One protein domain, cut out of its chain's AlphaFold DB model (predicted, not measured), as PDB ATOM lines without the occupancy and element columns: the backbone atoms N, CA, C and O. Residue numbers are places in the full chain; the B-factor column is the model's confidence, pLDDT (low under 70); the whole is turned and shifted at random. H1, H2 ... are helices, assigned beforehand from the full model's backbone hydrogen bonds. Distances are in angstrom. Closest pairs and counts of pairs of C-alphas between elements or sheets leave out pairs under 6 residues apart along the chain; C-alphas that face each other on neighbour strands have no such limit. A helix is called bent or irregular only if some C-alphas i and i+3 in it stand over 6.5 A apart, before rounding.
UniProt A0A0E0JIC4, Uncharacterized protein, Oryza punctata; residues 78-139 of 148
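AT A GLANCE: This is residues 78 to 139 of the 148 residues of an uncharacterized protein of Oryza punctata (UniProt A0A0E0JIC4). The long, kinked helix H2 and H3 form a helical hairpin that opens away from its turn, and H1 closes the open end, packing on the first part of H2 and the last part of H3. The short H4 is near this same end, while residues 110 to 115 stick out at the turn. The printed part has 62 residues with four named helices, in the order H1, H2, H3, H4, and no named strand; its class is all helix. It is compact, with a radius of gyration of the C-alphas of 11.0 A, and elongated in outline, with spans of 32 by 20 by 19 A.

IN THESE COORDINATES: H2, residues 92 to 109, measures 21.5 A from C-alpha 92 at (181.662, 168.892, 196.421) to C-alpha 109. It has a kink of 65 degrees near residue 103 and is irregular: C-alphas 104 and 107 are 8.2 A apart. H3, residues 116 to 128, measures 17.1 A. H1, residues 79 to 86, measures 10.2 A and begins at C-alpha 79 at (190.761, 166.943, 210.665). H4, residues 133 to 138, measures 8.7 A and ends at C-alpha 138 at (181.596, 160.774, 196.437).

HOW THE PARTS SIT: H2 is the hub, touching three helices, and the helix packing is mostly crossed, with no touching pair at a shallow tilt. H2 touches H3 with residues 108 to 109 alone; the closest C-alphas, Ile 109 and Val 117, are 4.5 A apart. This hairpin runs opposite ways at a steep tilt of 36 degrees, only just past shallow. H1 touches residues 93 to 98 of H2, closest at the C-alphas of Cys 86 and Cys 94, 5.0 A. H1 also touches residues 123 to 128 of H3, about perpendicular at 82 degrees; the closest C-alphas, Val 80 and Gly 128, are 4.3 A apart. H4 only just touches H2, with 3 pairs of C-alphas within 8 A, the closest being Cys 95 and Phe 135, 6.9 A. H3 and H4 are apart. In H1, H3 and H4 every O i to N i+4 pair is within hydrogen-bond range; in H2 10 of 14 are.

THE WHOLE: The two C-alphas farthest apart, Pro 90 and Glu 113, are 33.0 A from each other. The printed part has no cut and no long link. Its mean pLDDT is 95.9, and no printed residue is under 70.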
ATOM      1  N   GLY A  78     193.599 170.163 210.687       96.69
ATOM      2  CA  GLY A  78     192.479 170.285 209.741       96.69
ATOM      3  C   GLY A  78     191.465 169.133 209.758       96.69
ATOM      4  O   GLY A  78     190.433 169.230 209.104       96.69
ATOM      5  N   TYR A  79     191.686 168.082 210.555       97.69
ATOM      6  CA  TYR A  79     190.761 166.943 210.665       97.69
ATOM      7  C   TYR A  79     189.333 167.337 211.053       97.69
ATOM      8  O   TYR A  79     188.378 166.852 210.458       97.69
ATOM      9  N   VAL A  80     189.186 168.232 212.034       97.56
ATOM     10  CA  VAL A  80     187.873 168.679 212.524       97.56
ATOM     11  C   VAL A  80     187.114 169.463 211.452       97.56
ATOM     12  O   VAL A  80     185.905 169.304 211.315       97.56
ATOM     13  N   GLU A  81     187.805 170.311 210.690       96.81
ATOM     14  CA  GLU A  81     187.192 171.076 209.599       96.81
ATOM     15  C   GLU A  81     186.754 170.154 208.459       96.81
ATOM     16  O   GLU A  81     185.610 170.238 208.010       96.81
ATOM     17  N   LEU A  82     187.629 169.220 208.068       96.81
ATOM     18  CA  LEU A  82     187.322 168.189 207.083       96.81
ATOM     19  C   LEU A  82     186.089 167.382 207.515       96.81
ATOM     20  O   LEU A  82     185.128 167.272 206.760       96.81
ATOM     21  N   GLY A  83     186.057 166.919 208.766       96.56
ATOM     22  CA  GLY A  83     184.931 166.168 209.314       96.56
ATOM     23  C   GLY A  83     183.612 166.935 209.305       96.56
ATOM     24  O   GLY A  83     182.606 166.421 208.820       96.56
ATOM     25  N   LYS A  84     183.616 168.200 209.746       96.31
ATOM     26  CA  LYS A  84     182.423 169.065 209.712       96.31
ATOM     27  C   LYS A  84     181.851 169.220 208.302       96.31
ATOM     28  O   LYS A  84     180.634 169.265 208.147       96.31
ATOM     29  N   LYS A  85     182.715 169.309 207.289       96.12
ATOM     30  CA  LYS A  85     182.314 169.480 205.886       96.12
ATOM     31  C   LYS A  85     181.954 168.170 205.183       96.12
ATOM     32  O   LYS A  85     181.217 168.208 204.207       96.12
ATOM     33  N   CYS A  86     182.441 167.035 205.676       96.56
ATOM     34  CA  CYS A  86     182.292 165.730 205.031       96.56
ATOM     35  C   CYS A  86     181.247 164.805 205.666       96.56
ATOM     36  O   CYS A  86     180.984 163.736 205.125       96.56
ATOM     37  N   GLN A  87     180.631 165.179 206.793       93.62
ATOM     38  CA  GLN A  87     179.621 164.338 207.455       93.62
ATOM     39  C   GLN A  87     178.303 164.214 206.681       93.62
ATOM     40  O   GLN A  87     177.579 163.240 206.875       93.62
ATOM     41  N   LYS A  88     177.944 165.221 205.878       91.62
ATOM     42  CA  LYS A  88     176.647 165.295 205.194       91.62
ATOM     43  C   LYS A  88     176.793 165.953 203.816       91.62
ATOM     44  O   LYS A  88     177.711 166.753 203.637       91.62
ATOM     45  N   PRO A  89     175.885 165.669 202.865       92.56
ATOM     46  CA  PRO A  89     175.840 166.373 201.589       92.56
ATOM     47  C   PRO A  89     175.646 167.893 201.772       92.56
ATOM     48  O   PRO A  89     175.020 168.305 202.754       92.56
ATOM     49  N   PRO A  90     176.093 168.729 200.812       92.75
ATOM     50  CA  PRO A  90     176.724 168.361 199.540       92.75
ATOM     51  C   PRO A  90     178.233 168.070 199.660       92.75
ATOM     52  O   PRO A  90     178.971 168.803 200.308       92.75
ATOM     53  N   TYR A  91     178.722 167.042 198.956       95.06
ATOM     54  CA  TYR A  91     180.112 166.571 199.089       95.06
ATOM     55  C   TYR A  91     181.138 167.267 198.189       95.06
ATOM     56  O   TYR A  91     182.328 166.990 198.302       95.06
ATOM     57  N   LYS A  92     180.727 168.200 197.324       94.31
ATOM     58  CA  LYS A  92     181.662 168.892 196.421       94.31
ATOM     59  C   LYS A  92     182.775 169.611 197.193       94.31
ATOM     60  O   LYS A  92     183.949 169.415 196.905       94.31
ATOM     61  N   GLU A  93     182.416 170.389 198.216       95.19
ATOM     62  CA  GLU A  93     183.395 171.059 199.086       95.19
ATOM     63  C   GLU A  93     184.231 170.057 199.895       95.19
ATOM     64  O   GLU A  93     185.426 170.269 200.093       95.19
ATOM     65  N   CYS A  94     183.618 168.951 200.326       96.62
ATOM     66  CA  CYS A  94     184.310 167.873 201.024       96.62
ATOM     67  C   CYS A  94     185.428 167.265 200.158       96.62
ATOM     68  O   CYS A  94     186.554 167.125 200.633       96.62
ATOM     69  N   CYS A  95     185.158 166.967 198.884       97.19
ATOM     70  CA  CYS A  95     186.155 166.398 197.979       97.19
ATOM     71  C   CYS A  95     187.313 167.364 197.703       97.19
ATOM     72  O   CYS A  95     188.467 166.943 197.699       97.19
ATOM     73  N   GLU A  96     187.038 168.661 197.556       96.75
ATOM     74  CA  GLU A  96     188.086 169.677 197.390       96.75
ATOM     75  C   GLU A  96     188.970 169.816 198.641       96.75
ATOM     76  O   GLU A  96     190.195 169.925 198.543       96.75
ATOM     77  N   LEU A  97     188.378 169.770 199.838       97.38
ATOM     78  CA  LEU A  97     189.135 169.771 201.093       97.38
ATOM     79  C   LEU A  97     189.948 168.486 201.270       97.38
ATOM     80  O   LEU A  97     191.105 168.543 201.689       97.38
ATOM     81  N   PHE A  98     189.375 167.339 200.909       97.69
ATOM     82  CA  PHE A  98     190.076 166.061 200.940       97.69
ATOM     83  C   PHE A  98     191.266 166.048 199.978       97.69
ATOM     84  O   PHE A  98     192.356 165.665 200.395       97.69
ATOM     85  N   LYS A  99     191.117 166.564 198.747       97.81
ATOM     86  CA  LYS A  99     192.239 166.752 197.810       97.81
ATOM     87  C   LYS A  99     193.345 167.601 198.431       97.81
ATOM     88  O   LYS A  99     194.496 167.173 198.464       97.81
ATOM     89  N   LYS A 100     193.012 168.766 198.999       97.75
ATOM     90  CA  LYS A 100     193.998 169.642 199.663       97.75
ATOM     91  C   LYS A 100     194.748 168.936 200.793       97.75
ATOM     92  O   LYS A 100     195.941 169.172 200.971       97.75
ATOM     93  N   PHE A 101     194.066 168.072 201.541       97.69
ATOM     94  CA  PHE A 101     194.673 167.300 202.618       97.69
ATOM     95  C   PHE A 101     195.553 166.147 202.099       97.69
ATOM     96  O   PHE A 101     196.678 165.969 202.568       97.69
ATOM     97  N   ALA A 102     195.041 165.348 201.157       97.56
ATOM     98  CA  ALA A 102     195.611 164.060 200.763       97.56
ATOM     99  C   ALA A 102     196.636 164.164 199.623       97.56
ATOM    100  O   ALA A 102     197.647 163.459 199.643       97.56
ATOM    101  N   CYS A 103     196.428 165.063 198.655       97.94
ATOM    102  CA  CYS A 103     197.279 165.174 197.469       97.94
ATOM    103  C   CYS A 103     198.769 165.431 197.755       97.94
ATOM    104  O   CYS A 103     199.595 164.836 197.057       97.94
ATOM    105  N   PRO A 104     199.172 166.195 198.793       98.12
ATOM    106  CA  PRO A 104     200.585 166.317 199.165       98.12
ATOM    107  C   PRO A 104     201.269 164.981 199.509       98.12
ATOM    108  O   PRO A 104     202.496 164.894 199.489       98.12
ATOM    109  N   TYR A 105     200.492 163.941 199.822       97.75
ATOM    110  CA  TYR A 105     200.971 162.614 200.205       97.75
ATOM    111  C   TYR A 105     200.583 161.524 199.197       97.75
ATOM    112  O   TYR A 105     200.795 160.348 199.493       97.75
ATOM    113  N   SER A 106     200.064 161.878 198.011       97.12
ATOM    114  CA  SER A 106     199.518 160.940 197.008       97.12
ATOM    115  C   SER A 106     200.462 159.773 196.693       97.12
ATOM    116  O   SER A 106     200.067 158.612 196.736       97.12
ATOM    117  N   LYS A 107     201.755 160.053 196.491       96.50
ATOM    118  CA  LYS A 107     202.787 159.032 196.225       96.50
ATOM    119  C   LYS A 107     202.987 158.023 197.360       96.50
ATOM    120  O   LYS A 107     203.515 156.942 197.112       96.50
ATOM    121  N   LEU A 108     202.659 158.396 198.596       96.69
ATOM    122  CA  LEU A 108     202.783 157.537 199.771       96.69
ATOM    123  C   LEU A 108     201.486 156.779 200.028       96.69
ATOM    124  O   LEU A 108     201.542 155.569 200.186       96.69
ATOM    125  N   ILE A 109     200.341 157.465 200.024       96.12
ATOM    126  CA  ILE A 109     199.038 156.840 200.302       96.12
ATOM    127  C   ILE A 109     198.575 155.909 199.171       96.12
ATOM    128  O   ILE A 109     197.800 154.998 199.422       96.12
ATOM    129  N   ASN A 110     199.103 156.064 197.951       95.44
ATOM    130  CA  ASN A 110     198.841 155.134 196.846       95.44
ATOM    131  C   ASN A 110     199.731 153.873 196.878       95.44
ATOM    132  O   ASN A 110     199.652 153.049 195.970       95.44
ATOM    133  N   LYS A 111     200.599 153.706 197.888       94.69
ATOM    134  CA  LYS A 111     201.419 152.498 198.072       94.69
ATOM    135  C   LYS A 111     200.849 151.662 199.212       94.69
ATOM    136  O   LYS A 111     200.989 152.025 200.372       94.69
ATOM    137  N   ILE A 112     200.260 150.518 198.878       89.50
ATOM    138  CA  ILE A 112     199.549 149.655 199.839       89.50
ATOM    139  C   ILE A 112     200.492 149.108 200.935       89.50
ATOM    140  O   ILE A 112     200.091 148.926 202.077       89.50
ATOM    141  N   GLU A 113     201.774 148.911 200.625       91.19
ATOM    142  CA  GLU A 113     202.752 148.237 201.500       91.19
ATOM    143  C   GLU A 113     203.295 149.092 202.666       91.19
ATOM    144  O   GLU A 113     204.031 148.586 203.521       91.19
ATOM    145  N   ASN A 114     202.990 150.395 202.705       93.12
ATOM    146  CA  ASN A 114     203.574 151.327 203.685       93.12
ATOM    147  C   ASN A 114     202.610 151.808 204.781       93.12
ATOM    148  O   ASN A 114     202.970 152.691 205.562       93.12
ATOM    149  N   GLY A 115     201.373 151.299 204.798       92.56
ATOM    150  CA  GLY A 115     200.358 151.630 205.806       92.56
ATOM    151  C   GLY A 115     199.936 153.107 205.866       92.56
ATOM    152  O   GLY A 115     199.166 153.486 206.743       92.56
ATOM    153  N   CYS A 116     200.406 153.973 204.958       96.56
ATOM    154  CA  CYS A 116     200.126 155.407 205.036       96.56
ATOM    155  C   CYS A 116     198.653 155.740 204.819       96.56
ATOM    156  O   CYS A 116     198.150 156.698 205.405       96.56
ATOM    157  N   VAL A 117     197.970 154.982 203.960       95.88
ATOM    158  CA  VAL A 117     196.541 155.183 203.704       95.88
ATOM    159  C   VAL A 117     195.701 154.817 204.928       95.88
ATOM    160  O   VAL A 117     194.790 155.567 205.284       95.88
ATOM    161  N   ASP A 118     196.071 153.740 205.624       95.44
ATOM    162  CA  ASP A 118     195.398 153.285 206.840       95.44
ATOM    163  C   ASP A 118     195.587 154.291 207.978       95.44
ATOM    164  O   ASP A 118     194.604 154.716 208.586       95.44
ATOM    165  N   ASP A 119     196.819 154.764 208.200       96.19
ATOM    166  CA  ASP A 119     197.115 155.814 209.185       96.19
ATOM    167  C   ASP A 119     196.335 157.104 208.887       96.19
ATOM    168  O   ASP A 119     195.749 157.720 209.784       96.19
ATOM    169  N   MET A 120     196.305 157.522 207.617       97.50
ATOM    170  CA  MET A 120     195.585 158.721 207.196       97.50
ATOM    171  C   MET A 120     194.091 158.606 207.518       97.50
ATOM    172  O   MET A 120     193.533 159.501 208.166       97.50
ATOM    173  N   PHE A 121     193.447 157.515 207.092       97.50
ATOM    174  CA  PHE A 121     192.018 157.313 207.312       97.50
ATOM    175  C   PHE A 121     191.673 157.052 208.779       97.50
ATOM    176  O   PHE A 121     190.634 157.520 209.253       97.50
ATOM    177  N   TYR A 122     192.555 156.399 209.534       97.19
ATOM    178  CA  TYR A 122     192.399 156.235 210.973       97.19
ATOM    179  C   TYR A 122     192.273 157.593 211.673       97.19
ATOM    180  O   TYR A 122     191.270 157.852 212.342       97.19
ATOM    181  N   PHE A 123     193.231 158.504 211.465       97.75
ATOM    182  CA  PHE A 123     193.189 159.821 212.107       97.75
ATOM    183  C   PHE A 123     192.070 160.714 211.577       97.75
ATOM    184  O   PHE A 123     191.478 161.464 212.353       97.75
ATOM    185  N   MET A 124     191.715 160.592 210.299       97.69
ATOM    186  CA  MET A 124     190.509 161.211 209.750       97.69
ATOM    187  C   MET A 124     189.246 160.794 210.506       97.69
ATOM    188  O   MET A 124     188.456 161.657 210.887       97.69
ATOM    189  N   ARG A 125     189.086 159.499 210.790       97.19
ATOM    190  CA  ARG A 125     187.953 158.984 211.561       97.19
ATOM    191  C   ARG A 125     187.985 159.479 213.003       97.19
ATOM    192  O   ARG A 125     187.015 160.084 213.451       97.19
ATOM    193  N   ILE A 126     189.092 159.270 213.718       97.69
ATOM    194  CA  ILE A 126     189.128 159.528 215.166       97.69
ATOM    195  C   ILE A 126     189.250 161.016 215.528       97.69
ATOM    196  O   ILE A 126     188.717 161.430 216.552       97.69
ATOM    197  N   LYS A 127     189.914 161.842 214.704       97.81
ATOM    198  CA  LYS A 127     190.071 163.289 214.960       97.81
ATOM    199  C   LYS A 127     189.054 164.143 214.213       97.81
ATOM    200  O   LYS A 127     188.750 165.246 214.659       97.81
ATOM    201  N   GLY A 128     188.560 163.667 213.071       96.31
ATOM    202  CA  GLY A 128     187.537 164.355 212.284       96.31
ATOM    203  C   GLY A 128     186.111 163.958 212.653       96.31
ATOM    204  O   GLY A 128     185.187 164.696 212.328       96.31
ATOM    205  N   ASN A 129     185.918 162.829 213.346       96.25
ATOM    206  CA  ASN A 129     184.598 162.259 213.624       96.25
ATOM    207  C   ASN A 129     183.754 162.148 212.339       96.25
ATOM    208  O   ASN A 129     182.646 162.681 212.248       96.25
ATOM    209  N   MET A 130     184.332 161.534 211.304       94.31
ATOM    210  CA  MET A 130     183.691 161.342 210.002       94.31
ATOM    211  C   MET A 130     183.896 159.921 209.485       94.31
ATOM    212  O   MET A 130     184.912 159.282 209.778       94.31
ATOM    213  N   ASP A 131     182.943 159.443 208.688       95.81
ATOM    214  CA  ASP A 131     183.110 158.201 207.948       95.81
ATOM    215  C   ASP A 131     183.965 158.449 206.702       95.81
ATOM    216  O   ASP A 131     183.608 159.220 205.816       95.81
ATOM    217  N   THR A 132     185.109 157.777 206.634       96.06
ATOM    218  CA  THR A 132     186.043 157.864 205.513       96.06
ATOM    219  C   THR A 132     185.523 157.168 204.258       96.06
ATOM    220  O   THR A 132     186.050 157.415 203.175       96.06
ATOM    221  N   SER A 133     184.474 156.340 204.373       95.06
ATOM    222  CA  SER A 133     183.801 155.727 203.225       95.06
ATOM    223  C   SER A 133     183.281 156.780 202.234       95.06
ATOM    224  O   SER A 133     183.271 156.545 201.024       95.06
ATOM    225  N   VAL A 134     182.946 157.982 202.727       95.31
ATOM    226  CA  VAL A 134     182.412 159.093 201.930       95.31
ATOM    227  C   VAL A 134     183.316 159.464 200.755       95.31
ATOM    228  O   VAL A 134     182.810 159.802 199.688       95.31
ATOM    229  N   PHE A 135     184.638 159.354 200.907       96.06
ATOM    230  CA  PHE A 135     185.580 159.733 199.857       96.06
ATOM    231  C   PHE A 135     185.559 158.756 198.683       96.06
ATOM    232  O   PHE A 135     185.610 159.189 197.539       96.06
ATOM    233  N   PHE A 136     185.412 157.457 198.947       93.12
ATOM    234  CA  PHE A 136     185.397 156.442 197.891       93.12
ATOM    235  C   PHE A 136     184.158 156.553 197.003       93.12
ATOM    236  O   PHE A 136     184.248 156.349 195.798       93.12
ATOM    237  N   TYR A 137     183.011 156.901 197.589       92.75
ATOM    238  CA  TYR A 137     181.746 156.966 196.855       92.75
ATOM    239  C   TYR A 137     181.461 158.334 196.238       92.75
ATOM    240  O   TYR A 137     180.757 158.409 195.235       92.75
ATOM    241  N   ASN A 138     181.966 159.414 196.838       94.88
ATOM    242  CA  ASN A 138     181.596 160.774 196.437       94.88
ATOM    243  C   ASN A 138     182.744 161.554 195.791       94.88
ATOM    244  O   ASN A 138     182.483 162.582 195.170       94.88
ATOM    245  N   CYS A 139     183.990 161.095 195.926       95.62
ATOM    246  CA  CYS A 139     185.169 161.798 195.429       95.62
ATOM    247  C   CYS A 139     185.916 160.942 194.399       95.62
ATOM    248  O   CYS A 139     186.957 160.356 194.688       95.62
TER     249      CYS A 139